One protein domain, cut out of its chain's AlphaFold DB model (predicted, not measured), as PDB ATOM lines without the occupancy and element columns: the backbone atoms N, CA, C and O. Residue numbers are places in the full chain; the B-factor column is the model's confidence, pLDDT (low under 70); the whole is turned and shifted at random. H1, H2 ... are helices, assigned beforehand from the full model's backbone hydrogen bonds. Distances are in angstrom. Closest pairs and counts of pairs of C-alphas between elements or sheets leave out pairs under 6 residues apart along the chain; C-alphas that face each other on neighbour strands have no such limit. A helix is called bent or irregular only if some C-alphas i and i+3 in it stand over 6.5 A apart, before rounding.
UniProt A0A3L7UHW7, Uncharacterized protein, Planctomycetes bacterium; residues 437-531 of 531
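AT A GLANCE: This is residues 437 to 531 of the 531 residues of an uncharacterized protein of Planctomycetes bacterium (UniProt A0A3L7UHW7). A long helical hairpin: the helix H1 makes most of the length, and after a tight turn the shorter, bent helix H2 folds back along it. After H2 a tail without named elements, residues 512 to 531, runs back towards the end of H1 where the printed part begins, and its residues 518 to 523 stick out free. The printed part has 95 residues with two named helices, H1 then H2, and no named strand; the class is all helix. It is extended, a rod with a radius of gyration of the C-alphas of 20.0 A and spans of 70 by 24 by 18 A.

HOW THE PARTS SIT: H1, residues 437 to 478, is joined by a tight link of 2 residues to H2, residues 481 to 511. By its hydrogen bonds H2 was assigned as one helix, but it is bent: C-alphas 493 and 496 are 6.6 A apart. Its arms, H2a with residues 481 to 493 and H2b with residues 496 to 511, stand at a shallow tilt of 23 degrees. H1 and H2a form a helical hairpin, opposite ways at a shallow tilt of 12 degrees. H1 touches H2a with residues 468 to 476 alone, and their closest C-alphas, those of Trp 476 and Arg 484, are 5.2 A apart. H1 touches H2b with residues 451 to 465 alone, opposite ways at a shallow tilt of 23 degrees; their closest C-alphas, those of Val 458 and Ser 502, are 4.9 A apart. In H1 and H2b every O i to N i+4 pair is within hydrogen-bond range; in H2a 7 of 9 are.

IN THESE COORDINATES: H1 begins at C-alpha 437, (-24.236, 35.147, 17.555), and measures 61.5 A from first to last C-alpha. H2a measures 19.1 A, and H2b, 22.6 A long, ends at C-alpha 511, (-34.566, 25.726, -3.770).

THE WHOLE: The C-alphas farthest apart, those of Arg 481 and Met 531, are 70.3 A apart. The printed part has no cut. The mean pLDDT of the printed part is 74.0; residues 439, 479 and 512 to 531 are under 70.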
ATOM      1  N   GLN A 437     -23.007  34.401  17.824       76.12
ATOM      2  CA  GLN A 437     -24.236  35.147  17.555       76.12
ATOM      3  C   GLN A 437     -24.045  36.200  16.460       76.12
ATOM      4  O   GLN A 437     -24.931  36.380  15.615       76.12
ATOM      5  N   ILE A 438     -22.902  36.888  16.449       73.94
ATOM      6  CA  ILE A 438     -22.569  37.880  15.423       73.94
ATOM      7  C   ILE A 438     -22.347  37.200  14.074       73.94
ATOM      8  O   ILE A 438     -22.954  37.626  13.089       73.94
ATOM      9  N   ALA A 439     -21.590  36.102  14.049       68.75
ATOM     10  CA  ALA A 439     -21.375  35.272  12.872       68.75
ATOM     11  C   ALA A 439     -22.707  34.843  12.248       68.75
ATOM     12  O   ALA A 439     -22.981  35.105  11.077       68.75
ATOM     13  N   VAL A 440     -23.603  34.265  13.050       75.12
ATOM     14  CA  VAL A 440     -24.922  33.807  12.592       75.12
ATOM     15  C   VAL A 440     -25.777  34.968  12.100       75.12
ATOM     16  O   VAL A 440     -26.458  34.850  11.078       75.12
ATOM     17  N   ARG A 441     -25.765  36.105  12.804       80.56
ATOM     18  CA  ARG A 441     -26.518  37.298  12.399       80.56
ATOM     19  C   ARG A 441     -26.042  37.814  11.047       80.56
ATOM     20  O   ARG A 441     -26.873  38.138  10.201       80.56
ATOM     21  N   GLN A 442     -24.737  37.866  10.830       73.12
ATOM     22  CA  GLN A 442     -24.149  38.347   9.585       73.12
ATOM     23  C   GLN A 442     -24.360  37.369   8.434       73.12
ATOM     24  O   GLN A 442     -24.719  37.798   7.338       73.12
ATOM     25  N   ILE A 443     -24.253  36.062   8.687       71.62
ATOM     26  CA  ILE A 443     -24.627  35.038   7.709       71.62
ATOM     27  C   ILE A 443     -26.103  35.221   7.323       71.62
ATOM     28  O   ILE A 443     -26.429  35.268   6.143       71.62
ATOM     29  N   ARG A 444     -27.022  35.437   8.273       76.69
ATOM     30  CA  ARG A 444     -28.434  35.720   7.938       76.69
ATOM     31  C   ARG A 444     -28.608  37.001   7.119       76.69
ATOM     32  O   ARG A 444     -29.418  37.015   6.194       76.69
ATOM     33  N   GLN A 445     -27.871  38.062   7.438       77.56
ATOM     34  CA  GLN A 445     -27.934  39.326   6.701       77.56
ATOM     35  C   GLN A 445     -27.414  39.190   5.267       77.56
ATOM     36  O   GLN A 445     -28.040  39.721   4.348       77.56
ATOM     37  N   SER A 446     -26.321  38.454   5.047       70.06
ATOM     38  CA  SER A 446     -25.802  38.202   3.699       70.06
ATOM     39  C   SER A 446     -26.803  37.398   2.866       70.06
ATOM     40  O   SER A 446     -27.075  37.744   1.718       70.06
ATOM     41  N   ILE A 447     -27.466  36.411   3.475       72.06
ATOM     42  CA  ILE A 447     -28.529  35.627   2.834       72.06
ATOM     43  C   ILE A 447     -29.719  36.511   2.452       72.06
ATOM     44  O   ILE A 447     -30.253  36.393   1.348       72.06
ATOM     45  N   GLN A 448     -30.157  37.395   3.350       76.31
ATOM     46  CA  GLN A 448     -31.249  38.326   3.062       76.31
ATOM     47  C   GLN A 448     -30.892  39.263   1.909       76.31
ATOM     48  O   GLN A 448     -31.697  39.430   0.994       76.31
ATOM     49  N   ARG A 449     -29.681  39.829   1.917       77.81
ATOM     50  CA  ARG A 449     -29.202  40.726   0.859       77.81
ATOM     51  C   ARG A 449     -29.198  40.042  -0.502       77.81
ATOM     52  O   ARG A 449     -29.694  40.610  -1.473       77.81
ATOM     53  N   ASP A 450     -28.723  38.806  -0.554       73.25
ATOM     54  CA  ASP A 450     -28.661  38.054  -1.800       73.25
ATOM     55  C   ASP A 450     -30.051  37.647  -2.294       73.25
ATOM     56  O   ASP A 450     -30.323  37.695  -3.493       73.25
ATOM     57  N   ARG A 451     -30.985  37.336  -1.383       74.75
ATOM     58  CA  ARG A 451     -32.390  37.075  -1.746       74.75
ATOM     59  C   ARG A 451     -33.053  38.318  -2.317       74.75
ATOM     60  O   ARG A 451     -33.778  38.208  -3.301       74.75
ATOM     61  N   ILE A 452     -32.777  39.485  -1.740       79.88
ATOM     62  CA  ILE A 452     -33.288  40.767  -2.232       79.88
ATOM     63  C   ILE A 452     -32.722  41.067  -3.623       79.88
ATOM     64  O   ILE A 452     -33.488  41.409  -4.522       79.88
ATOM     65  N   MET A 453     -31.414  40.888  -3.838       79.38
ATOM     66  CA  MET A 453     -30.812  41.069  -5.164       79.38
ATOM     67  C   MET A 453     -31.381  40.087  -6.189       79.38
ATOM     68  O   MET A 453     -31.788  40.502  -7.273       79.38
ATOM     69  N   GLY A 454     -31.468  38.800  -5.842       80.31
ATOM     70  CA  GLY A 454     -32.043  37.773  -6.706       80.31
ATOM     71  C   GLY A 454     -33.487  38.091  -7.091       80.31
ATOM     72  O   GLY A 454     -33.842  38.022  -8.267       80.31
ATOM     73  N   LEU A 455     -34.304  38.521  -6.128       81.75
ATOM     74  CA  LEU A 455     -35.686  38.928  -6.370       81.75
ATOM     75  C   LEU A 455     -35.767  40.193  -7.236       81.75
ATOM     76  O   LEU A 455     -36.580  40.246  -8.155       81.75
ATOM     77  N   GLY A 456     -34.885  41.173  -7.021       83.38
ATOM     78  CA  GLY A 456     -34.778  42.359  -7.873       83.38
ATOM     79  C   GLY A 456     -34.474  42.011  -9.334       83.38
ATOM     80  O   GLY A 456     -35.107  42.544 -10.244       83.38
ATOM     81  N   ILE A 457     -33.572  41.055  -9.567       85.12
ATOM     82  CA  ILE A 457     -33.226  40.566 -10.909       85.12
ATOM     83  C   ILE A 457     -34.414  39.838 -11.556       85.12
ATOM     84  O   ILE A 457     -34.744  40.109 -12.712       85.12
ATOM     85  N   VAL A 458     -35.100  38.961 -10.812       86.06
ATOM     86  CA  VAL A 458     -36.318  38.268 -11.275       86.06
ATOM     87  C   VAL A 458     -37.378  39.265 -11.727       86.06
ATOM     88  O   VAL A 458     -37.923  39.122 -12.825       86.06
ATOM     89  N   VAL A 459     -37.661  40.265 -10.888       86.25
ATOM     90  CA  VAL A 459     -38.655  41.308 -11.160       86.25
ATOM     91  C   VAL A 459     -38.232  42.139 -12.369       86.25
ATOM     92  O   VAL A 459     -39.058  42.391 -13.243       86.25
ATOM     93  N   GLY A 460     -36.948  42.492 -12.475       85.75
ATOM     94  CA  GLY A 460     -36.395  43.204 -13.626       85.75
ATOM     95  C   GLY A 460     -36.604  42.452 -14.942       85.75
ATOM     96  O   GLY A 460     -37.136  43.021 -15.895       85.75
ATOM     97  N   PHE A 461     -36.268  41.160 -14.997       87.62
ATOM     98  CA  PHE A 461     -36.476  40.340 -16.197       87.62
ATOM     99  C   PHE A 461     -37.952  40.104 -16.515       87.62
ATOM    100  O   PHE A 461     -38.339  40.170 -17.683       87.62
ATOM    101  N   ALA A 462     -38.787  39.870 -15.500       83.56
ATOM    102  CA  ALA A 462     -40.229  39.728 -15.684       83.56
ATOM    103  C   ALA A 462     -40.834  41.014 -16.267       83.56
ATOM    104  O   ALA A 462     -41.582  40.963 -17.243       83.56
ATOM    105  N   TRP A 463     -40.450  42.173 -15.729       87.62
ATOM    106  CA  TRP A 463     -40.869  43.477 -16.235       87.62
ATOM    107  C   TRP A 463     -40.437  43.691 -17.687       87.62
ATOM    108  O   TRP A 463     -41.248  44.062 -18.535       87.62
ATOM    109  N   LEU A 464     -39.178  43.385 -18.008       85.12
ATOM    110  CA  LEU A 464     -38.634  43.507 -19.363       85.12
ATOM    111  C   LEU A 464     -39.368  42.581 -20.349       85.12
ATOM    112  O   LEU A 464     -39.676  42.991 -21.474       85.12
ATOM    113  N   SER A 465     -39.739  41.374 -19.913       87.31
ATOM    114  CA  SER A 465     -40.572  40.444 -20.682       87.31
ATOM    115  C   SER A 465     -41.971  41.017 -20.950       87.31
ATOM    116  O   SER A 465     -42.430  41.027 -22.093       87.31
ATOM    117  N   VAL A 466     -42.624  41.603 -19.939       85.56
ATOM    118  CA  VAL A 466     -43.943  42.247 -20.091       85.56
ATOM    119  C   VAL A 466     -43.872  43.450 -21.037       85.56
ATOM    120  O   VAL A 466     -44.715  43.584 -21.929       85.56
ATOM    121  N   CYS A 467     -42.855  44.307 -20.908       83.75
ATOM    122  CA  CYS A 467     -42.659  45.460 -21.790       83.75
ATOM    123  C   CYS A 467     -42.415  45.041 -23.245       83.75
ATOM    124  O   CYS A 467     -43.031  45.594 -24.163       83.75
ATOM    125  N   SER A 468     -41.554  44.044 -23.467       84.69
ATOM    126  CA  SER A 468     -41.261  43.532 -24.809       84.69
ATOM    127  C   SER A 468     -42.473  42.831 -25.431       84.69
ATOM    128  O   SER A 468     -42.767  43.057 -26.609       84.69
ATOM    129  N   ALA A 469     -43.265  42.098 -24.642       82.62
ATOM    130  CA  ALA A 469     -44.512  41.492 -25.098       82.62
ATOM    131  C   ALA A 469     -45.554  42.559 -25.464       82.62
ATOM    132  O   ALA A 469     -46.175  42.487 -26.524       82.62
ATOM    133  N   GLY A 470     -45.706  43.599 -24.638       82.69
ATOM    134  CA  GLY A 470     -46.600  44.725 -24.908       82.69
ATOM    135  C   GLY A 470     -46.244  45.468 -26.200       82.69
ATOM    136  O   GLY A 470     -47.129  45.776 -27.007       82.69
ATOM    137  N   PHE A 471     -44.952  45.708 -26.444       81.50
ATOM    138  CA  PHE A 471     -44.476  46.307 -27.693       81.50
ATOM    139  C   PHE A 471     -44.744  45.395 -28.896       81.50
ATOM    140  O   PHE A 471     -45.278  45.846 -29.914       81.50
ATOM    141  N   GLY A 472     -44.456  44.100 -28.757       80.38
ATOM    142  CA  GLY A 472     -44.715  43.100 -29.784       80.38
ATOM    143  C   GLY A 472     -46.198  43.000 -30.161       80.38
ATOM    144  O   GLY A 472     -46.527  42.999 -31.348       80.38
ATOM    145  N   ILE A 473     -47.114  43.012 -29.183       80.56
ATOM    146  CA  ILE A 473     -48.568  42.967 -29.426       80.56
ATOM    147  C   ILE A 473     -49.023  44.213 -30.192       80.56
ATOM    148  O   ILE A 473     -49.788  44.102 -31.155       80.56
ATOM    149  N   ARG A 474     -48.532  45.403 -29.815       80.81
ATOM    150  CA  ARG A 474     -48.861  46.656 -30.517       80.81
ATOM    151  C   ARG A 474     -48.400  46.628 -31.975       80.81
ATOM    152  O   ARG A 474     -49.171  47.018 -32.856       80.81
ATOM    153  N   GLN A 475     -47.188  46.137 -32.237       78.44
ATOM    154  CA  GLN A 475     -46.671  45.971 -33.601       78.44
ATOM    155  C   GLN A 475     -47.475  44.936 -34.398       78.44
ATOM    156  O   GLN A 475     -47.737  45.133 -35.587       78.44
ATOM    157  N   TRP A 476     -47.937  43.870 -33.744       78.56
ATOM    158  CA  TRP A 476     -48.732  42.823 -34.381       78.56
ATOM    159  C   TRP A 476     -50.133  43.300 -34.788       78.56
ATOM    160  O   TRP A 476     -50.600  42.996 -35.894       78.56
ATOM    161  N   GLN A 477     -50.803  44.065 -33.917       78.25
ATOM    162  CA  GLN A 477     -52.168  44.558 -34.140       78.25
ATOM    163  C   GLN A 477     -52.243  45.651 -35.213       78.25
ATOM    164  O   GLN A 477     -53.166  45.636 -36.023       78.25
ATOM    165  N   LYS A 478     -51.272  46.575 -35.255       72.69
ATOM    166  CA  LYS A 478     -51.271  47.726 -36.182       72.69
ATOM    167  C   LYS A 478     -50.393  47.529 -37.430       72.69
ATOM    168  O   LYS A 478     -50.198  48.468 -38.198       72.69
ATOM    169  N   GLY A 479     -49.817  46.342 -37.623       60.41
ATOM    170  CA  GLY A 479     -48.786  46.097 -38.631       60.41
ATOM    171  C   GLY A 479     -49.272  45.476 -39.944       60.41
ATOM    172  O   GLY A 479     -50.057  44.526 -39.949       60.41
ATOM    173  N   THR A 480     -48.710  45.952 -41.062       76.06
ATOM    174  CA  THR A 480     -48.657  45.220 -42.341       76.06
ATOM    175  C   THR A 480     -47.928  43.879 -42.161       76.06
ATOM    176  O   THR A 480     -47.215  43.682 -41.175       76.06
ATOM    177  N   ARG A 481     -48.067  42.929 -43.106       76.00
ATOM    178  CA  ARG A 481     -47.417  41.598 -43.007       76.00
ATOM    179  C   ARG A 481     -45.916  41.680 -42.695       76.00
ATOM    180  O   ARG A 481     -45.428  40.867 -41.918       76.00
ATOM    181  N   LEU A 482     -45.225  42.695 -43.220       77.44
ATOM    182  CA  LEU A 482     -43.806  42.940 -42.956       77.44
ATOM    183  C   LEU A 482     -43.518  43.245 -41.471       77.44
ATOM    184  O   LEU A 482     -42.590  42.688 -40.895       77.44
ATOM    185  N   ARG A 483     -44.351  44.070 -40.816       74.62
ATOM    186  CA  ARG A 483     -44.207  44.405 -39.386       74.62
ATOM    187  C   ARG A 483     -44.494  43.219 -38.467       74.62
ATOM    188  O   ARG A 483     -43.881  43.114 -37.413       74.62
ATOM    189  N   ARG A 484     -45.388  42.309 -38.870       75.50
ATOM    190  CA  ARG A 484     -45.638  41.067 -38.119       75.50
ATOM    191  C   ARG A 484     -44.432  40.133 -38.160       75.50
ATOM    192  O   ARG A 484     -44.048  39.623 -37.118       75.50
ATOM    193  N   ILE A 485     -43.797  39.983 -39.326       80.06
ATOM    194  CA  ILE A 485     -42.563  39.194 -39.473       80.06
ATOM    195  C   ILE A 485     -41.425  39.808 -38.642       80.06
ATOM    196  O   ILE A 485     -40.698  39.074 -37.981       80.06
ATOM    197  N   ALA A 486     -41.323  41.141 -38.598       75.62
ATOM    198  CA  ALA A 486     -40.333  41.843 -37.780       75.62
ATOM    199  C   ALA A 486     -40.596  41.767 -36.260       75.62
ATOM    200  O   ALA A 486     -39.663  41.902 -35.475       75.62
ATOM    201  N   ALA A 487     -41.840  41.532 -35.824       74.12
ATOM    202  CA  ALA A 487     -42.180  41.389 -34.405       74.12
ATOM    203  C   ALA A 487     -41.859  39.990 -33.849       74.12
ATOM    204  O   ALA A 487     -41.536  39.859 -32.669       74.12
ATOM    205  N   THR A 488     -41.907  38.947 -34.685       76.19
ATOM    206  CA  THR A 488     -41.582  37.561 -34.307       76.19
ATOM    207  C   THR A 488     -40.208  37.397 -33.634       76.19
ATOM    208  O   THR A 488     -40.172  36.788 -32.565       76.19
ATOM    209  N   PRO A 489     -39.086  37.945 -34.154       77.31
ATOM    210  CA  PRO A 489     -37.787  37.830 -33.485       77.31
ATOM    211  C   PRO A 489     -37.734  38.582 -32.151       77.31
ATOM    212  O   PRO A 489     -36.974  38.199 -31.275       77.31
ATOM    213  N   LEU A 490     -38.564  39.607 -31.952       76.06
ATOM    214  CA  LEU A 490     -38.650  40.333 -30.684       76.06
ATOM    215  C   LEU A 490     -39.332  39.467 -29.609       76.06
ATOM    216  O   LEU A 490     -38.868  39.388 -28.473       76.06
ATOM    217  N   PHE A 491     -40.378  38.726 -29.986       76.75
ATOM    218  CA  PHE A 491     -40.991  37.743 -29.094       76.75
ATOM    219  C   PHE A 491     -40.049  36.565 -28.810       76.75
ATOM    220  O   PHE A 491     -39.758  36.261 -27.653       76.75
ATOM    221  N   VAL A 492     -39.540  35.917 -29.856       79.56
ATOM    222  CA  VAL A 492     -38.733  34.697 -29.711       79.56
ATOM    223  C   VAL A 492     -37.352  34.992 -29.123       79.56
ATOM    224  O   VAL A 492     -36.861  34.215 -28.315       79.56
ATOM    225  N   GLY A 493     -36.739  36.116 -29.490       81.69
ATOM    226  CA  GLY A 493     -35.384  36.479 -29.079       81.69
ATOM    227  C   GLY A 493     -35.294  37.247 -27.762       81.69
ATOM    228  O   GLY A 493     -34.242  37.216 -27.136       81.69
ATOM    229  N   ILE A 494     -36.364  37.924 -27.320       82.88
ATOM    230  CA  ILE A 494     -36.324  38.755 -26.103       82.88
ATOM    231  C   ILE A 494     -37.360  38.297 -25.076       82.88
ATOM    232  O   ILE A 494     -36.985  37.989 -23.946       82.88
ATOM    233  N   THR A 495     -38.647  38.200 -25.432       82.75
ATOM    234  CA  THR A 495     -39.692  37.893 -24.427       82.75
ATOM    235  C   THR A 495     -39.560  36.488 -23.842       82.75
ATOM    236  O   THR A 495     -39.648  36.324 -22.626       82.75
ATOM    237  N   LEU A 496     -39.322  35.480 -24.689       81.75
ATOM    238  CA  LEU A 496     -39.259  34.082 -24.264       81.75
ATOM    239  C   LEU A 496     -38.003  33.791 -23.421       81.75
ATOM    240  O   LEU A 496     -38.156  33.209 -22.347       81.75
ATOM    241  N   PRO A 497     -36.787  34.234 -23.809       86.38
ATOM    242  CA  PRO A 497     -35.592  34.007 -22.999       86.38
ATOM    243  C   PRO A 497     -35.646  34.747 -21.663       86.38
ATOM    244  O   PRO A 497     -35.309  34.165 -20.640       86.38
ATOM    245  N   THR A 498     -36.128  35.996 -21.636       87.00
ATOM    246  CA  THR A 498     -36.248  36.759 -20.378       87.00
ATOM    247  C   THR A 498     -37.248  36.125 -19.413       87.00
ATOM    248  O   THR A 498     -36.986  36.068 -18.212       87.00
ATOM    249  N   LEU A 499     -38.355  35.578 -19.925       84.50
ATOM    250  CA  LEU A 499     -39.329  34.854 -19.111       84.50
ATOM    251  C   LEU A 499     -38.759  33.528 -18.599       84.50
ATOM    252  O   LEU A 499     -38.901  33.230 -17.417       84.50
ATOM    253  N   LEU A 500     -38.068  32.761 -19.448       85.88
ATOM    254  CA  LEU A 500     -37.402  31.520 -19.040       85.88
ATOM    255  C   LEU A 500     -36.331  31.766 -17.972       85.88
ATOM    256  O   LEU A 500     -36.280  31.025 -16.996       85.88
ATOM    257  N   VAL A 501     -35.525  32.822 -18.118       87.38
ATOM    258  CA  VAL A 501     -34.541  33.230 -17.107       87.38
ATOM    259  C   VAL A 501     -35.240  33.604 -15.803       87.38
ATOM    260  O   VAL A 501     -34.847  33.112 -14.753       87.38
ATOM    261  N   SER A 502     -36.309  34.402 -15.856       84.62
ATOM    262  CA  SER A 502     -37.081  34.780 -14.666       84.62
ATOM    263  C   SER A 502     -37.657  33.552 -13.944       84.62
ATOM    264  O   SER A 502     -37.451  33.395 -12.743       84.62
ATOM    265  N   VAL A 503     -38.291  32.625 -14.672       83.94
ATOM    266  CA  VAL A 503     -38.854  31.385 -14.105       83.94
ATOM    267  C   VAL A 503     -37.762  30.474 -13.544       83.94
ATOM    268  O   VAL A 503     -37.899  29.974 -12.429       83.94
ATOM    269  N   GLY A 504     -36.662  30.280 -14.277       84.06
ATOM    270  CA  GLY A 504     -35.523  29.486 -13.815       84.06
ATOM    271  C   GLY A 504     -34.910  30.058 -12.538       84.06
ATOM    272  O   GLY A 504     -34.619  29.317 -11.603       84.06
ATOM    273  N   MET A 505     -34.803  31.383 -12.457       83.25
ATOM    274  CA  MET A 505     -34.292  32.094 -11.291       83.25
ATOM    275  C   MET A 505     -35.243  31.988 -10.087       83.25
ATOM    276  O   MET A 505     -34.779  31.790  -8.969       83.25
ATOM    277  N   VAL A 506     -36.566  32.042 -10.291       81.12
ATOM    278  CA  VAL A 506     -37.562  31.795  -9.227       81.12
ATOM    279  C   VAL A 506     -37.474  30.362  -8.708       81.12
ATOM    280  O   VAL A 506     -37.483  30.149  -7.497       81.12
ATOM    281  N   LEU A 507     -37.357  29.379  -9.605       79.88
ATOM    282  CA  LEU A 507     -37.193  27.977  -9.222       79.88
ATOM    283  C   LEU A 507     -35.894  27.763  -8.438       79.88
ATOM    284  O   LEU A 507     -35.921  27.095  -7.406       79.88
ATOM    285  N   ALA A 508     -34.792  28.375  -8.870       78.12
ATOM    286  CA  ALA A 508     -33.523  28.327  -8.152       78.12
ATOM    287  C   ALA A 508     -33.649  28.961  -6.752       78.12
ATOM    288  O   ALA A 508     -33.363  28.308  -5.749       78.12
ATOM    289  N   LEU A 509     -34.222  30.169  -6.655       75.88
ATOM    290  CA  LEU A 509     -34.463  30.851  -5.377       75.88
ATOM    291  C   LEU A 509     -35.357  30.038  -4.433       75.88
ATOM    292  O   LEU A 509     -35.109  30.022  -3.229       75.88
ATOM    293  N   SER A 510     -36.364  29.337  -4.963       73.88
ATOM    294  CA  SER A 510     -37.242  28.468  -4.168       73.88
ATOM    295  C   SER A 510     -36.510  27.265  -3.569       73.88
ATOM    296  O   SER A 510     -36.864  26.810  -2.485       73.88
ATOM    297  N   LYS A 511     -35.455  26.793  -4.243       71.88
ATOM    298  CA  LYS A 511     -34.566  25.726  -3.770       71.88
ATOM    299  C   LYS A 511     -33.422  26.242  -2.893       71.88
ATOM    300  O   LYS A 511     -32.675  25.444  -2.348       71.88
ATOM    301  N   GLY A 512     -33.284  27.562  -2.743       65.38
ATOM    302  CA  GLY A 512     -32.150  28.183  -2.055       65.38
ATOM    303  C   GLY A 512     -30.876  28.274  -2.905       65.38
ATOM    304  O   GLY A 512     -29.871  28.801  -2.432       65.38
ATOM    305  N   GLU A 513     -30.930  27.834  -4.162       67.75
ATOM    306  CA  GLU A 513     -29.832  27.907  -5.118       67.75
ATOM    307  C   GLU A 513     -29.817  29.302  -5.758       67.75
ATOM    308  O   GLU A 513     -30.804  29.750  -6.343       67.75
ATOM    309  N   MET A 514     -28.704  30.027  -5.658       60.84
ATOM    310  CA  MET A 514     -28.556  31.310  -6.351       60.84
ATOM    311  C   MET A 514     -27.590  31.183  -7.526       60.84
ATOM    312  O   MET A 514     -26.389  31.036  -7.305       60.84
ATOM    313  N   PRO A 515     -28.073  31.295  -8.776       53.28
ATOM    314  CA  PRO A 515     -27.260  31.027  -9.963       53.28
ATOM    315  C   PRO A 515     -26.262  32.148 -10.314       53.28
ATOM    316  O   PRO A 515     -25.445  31.971 -11.208       53.28
ATOM    317  N   LEU A 516     -26.293  33.296  -9.623       53.38
ATOM    318  CA  LEU A 516     -25.468  34.478  -9.942       53.38
ATOM    319  C   LEU A 516     -24.240  34.672  -9.032       53.38
ATOM    320  O   LEU A 516     -23.537  35.676  -9.138       53.38
ATOM    321  N   ARG A 517     -23.941  33.721  -8.145       50.28
ATOM    322  CA  ARG A 517     -22.959  33.916  -7.064       50.28
ATOM    323  C   ARG A 517     -21.496  33.626  -7.437       50.28
ATOM    324  O   ARG A 517     -20.674  33.477  -6.544       50.28
ATOM    325  N   SER A 518     -21.147  33.570  -8.726       45.84
ATOM    326  CA  SER A 518     -19.740  33.589  -9.169       45.84
ATOM    327  C   SER A 518     -19.179  35.008  -9.329       45.84
ATOM    328  O   SER A 518     -17.966  35.166  -9.430       45.84
ATOM    329  N   TRP A 519     -20.031  36.044  -9.336       41.00
ATOM    330  CA  TRP A 519     -19.594  37.415  -9.638       41.00
ATOM    331  C   TRP A 519     -18.848  38.096  -8.484       41.00
ATOM    332  O   TRP A 519     -18.074  39.020  -8.710       41.00
ATOM    333  N   ASN A 520     -19.053  37.639  -7.248       43.62
ATOM    334  CA  ASN A 520     -18.339  38.152  -6.085       43.62
ATOM    335  C   ASN A 520     -17.865  36.972  -5.230       43.62
ATOM    336  O   ASN A 520     -18.376  36.703  -4.151       43.62
ATOM    337  N   SER A 521     -16.914  36.217  -5.776       45.41
ATOM    338  CA  SER A 521     -16.186  35.148  -5.082       45.41
ATOM    339  C   SER A 521     -15.243  35.675  -3.999       45.41
ATOM    340  O   SER A 521     -14.541  34.889  -3.363       45.41
ATOM    341  N   GLN A 522     -15.216  36.993  -3.782       46.12
ATOM    342  CA  GLN A 522     -14.523  37.554  -2.644       46.12
ATOM    343  C   GLN A 522     -15.331  37.221  -1.389       46.12
ATOM    344  O   GLN A 522     -16.489  37.638  -1.276       46.12
ATOM    345  N   PRO A 523     -14.755  36.439  -0.466       52.91
ATOM    346  CA  PRO A 523     -15.379  36.243   0.824       52.91
ATOM    347  C   PRO A 523     -15.614  37.615   1.451       52.91
ATOM    348  O   PRO A 523     -14.739  38.478   1.410       52.91
ATOM    349  N   VAL A 524     -16.807  37.830   1.999       53.12
ATOM    350  CA  VAL A 524     -17.087  39.053   2.749       53.12
ATOM    351  C   VAL A 524     -16.202  39.026   3.987       53.12
ATOM    352  O   VAL A 524     -16.514  38.302   4.928       53.12
ATOM    353  N   THR A 525     -15.106  39.782   3.972       54.94
ATOM    354  CA  THR A 525     -14.265  39.987   5.145       54.94
ATOM    355  C   THR A 525     -15.049  40.824   6.139       54.94
ATOM    356  O   THR A 525     -15.484  41.942   5.858       54.94
ATOM    357  N   ILE A 526     -15.319  40.232   7.293       56.38
ATOM    358  CA  ILE A 526     -16.040  40.901   8.363       56.38
ATOM    359  C   ILE A 526     -15.012  41.292   9.398       56.38
ATOM    360  O   ILE A 526     -14.529  40.449  10.146       56.38
ATOM    361  N   ASP A 527     -14.716  42.584   9.437       57.59
ATOM    362  CA  ASP A 527     -13.826  43.126  10.440       57.59
ATOM    363  C   ASP A 527     -14.550  43.203  11.794       57.59
ATOM    364  O   ASP A 527     -15.528  43.936  11.963       57.59
ATOM    365  N   LEU A 528     -14.085  42.412  12.760       59.69
ATOM    366  CA  LEU A 528     -14.585  42.403  14.139       59.69
ATOM    367  C   LEU A 528     -13.893  43.472  15.009       59.69
ATOM    368  O   LEU A 528     -13.904  43.365  16.232       59.69
ATOM    369  N   GLN A 529     -13.327  44.521  14.398       54.91
ATOM    370  CA  GLN A 529     -12.640  45.642  15.062       54.91
ATOM    371  C   GLN A 529     -13.405  46.288  16.232       54.91
ATOM    372  O   GLN A 529     -12.776  46.856  17.120       54.91
ATOM    373  N   ASN A 530     -14.739  46.191  16.255       51.47
ATOM    374  CA  ASN A 530     -15.592  46.801  17.282       51.47
ATOM    375  C   ASN A 530     -16.066  45.822  18.379       51.47
ATOM    376  O   ASN A 530     -17.073  46.106  19.032       51.47
ATOM    377  N   MET A 531     -15.390  44.678  18.562       51.47
ATOM    378  CA  MET A 531     -15.619  43.761  19.695       51.47
ATOM    379  C   MET A 531     -14.682  43.996  20.884       51.47
ATOM    380  O   MET A 531     -13.449  44.192  20.701       51.47
TER     381      MET A 531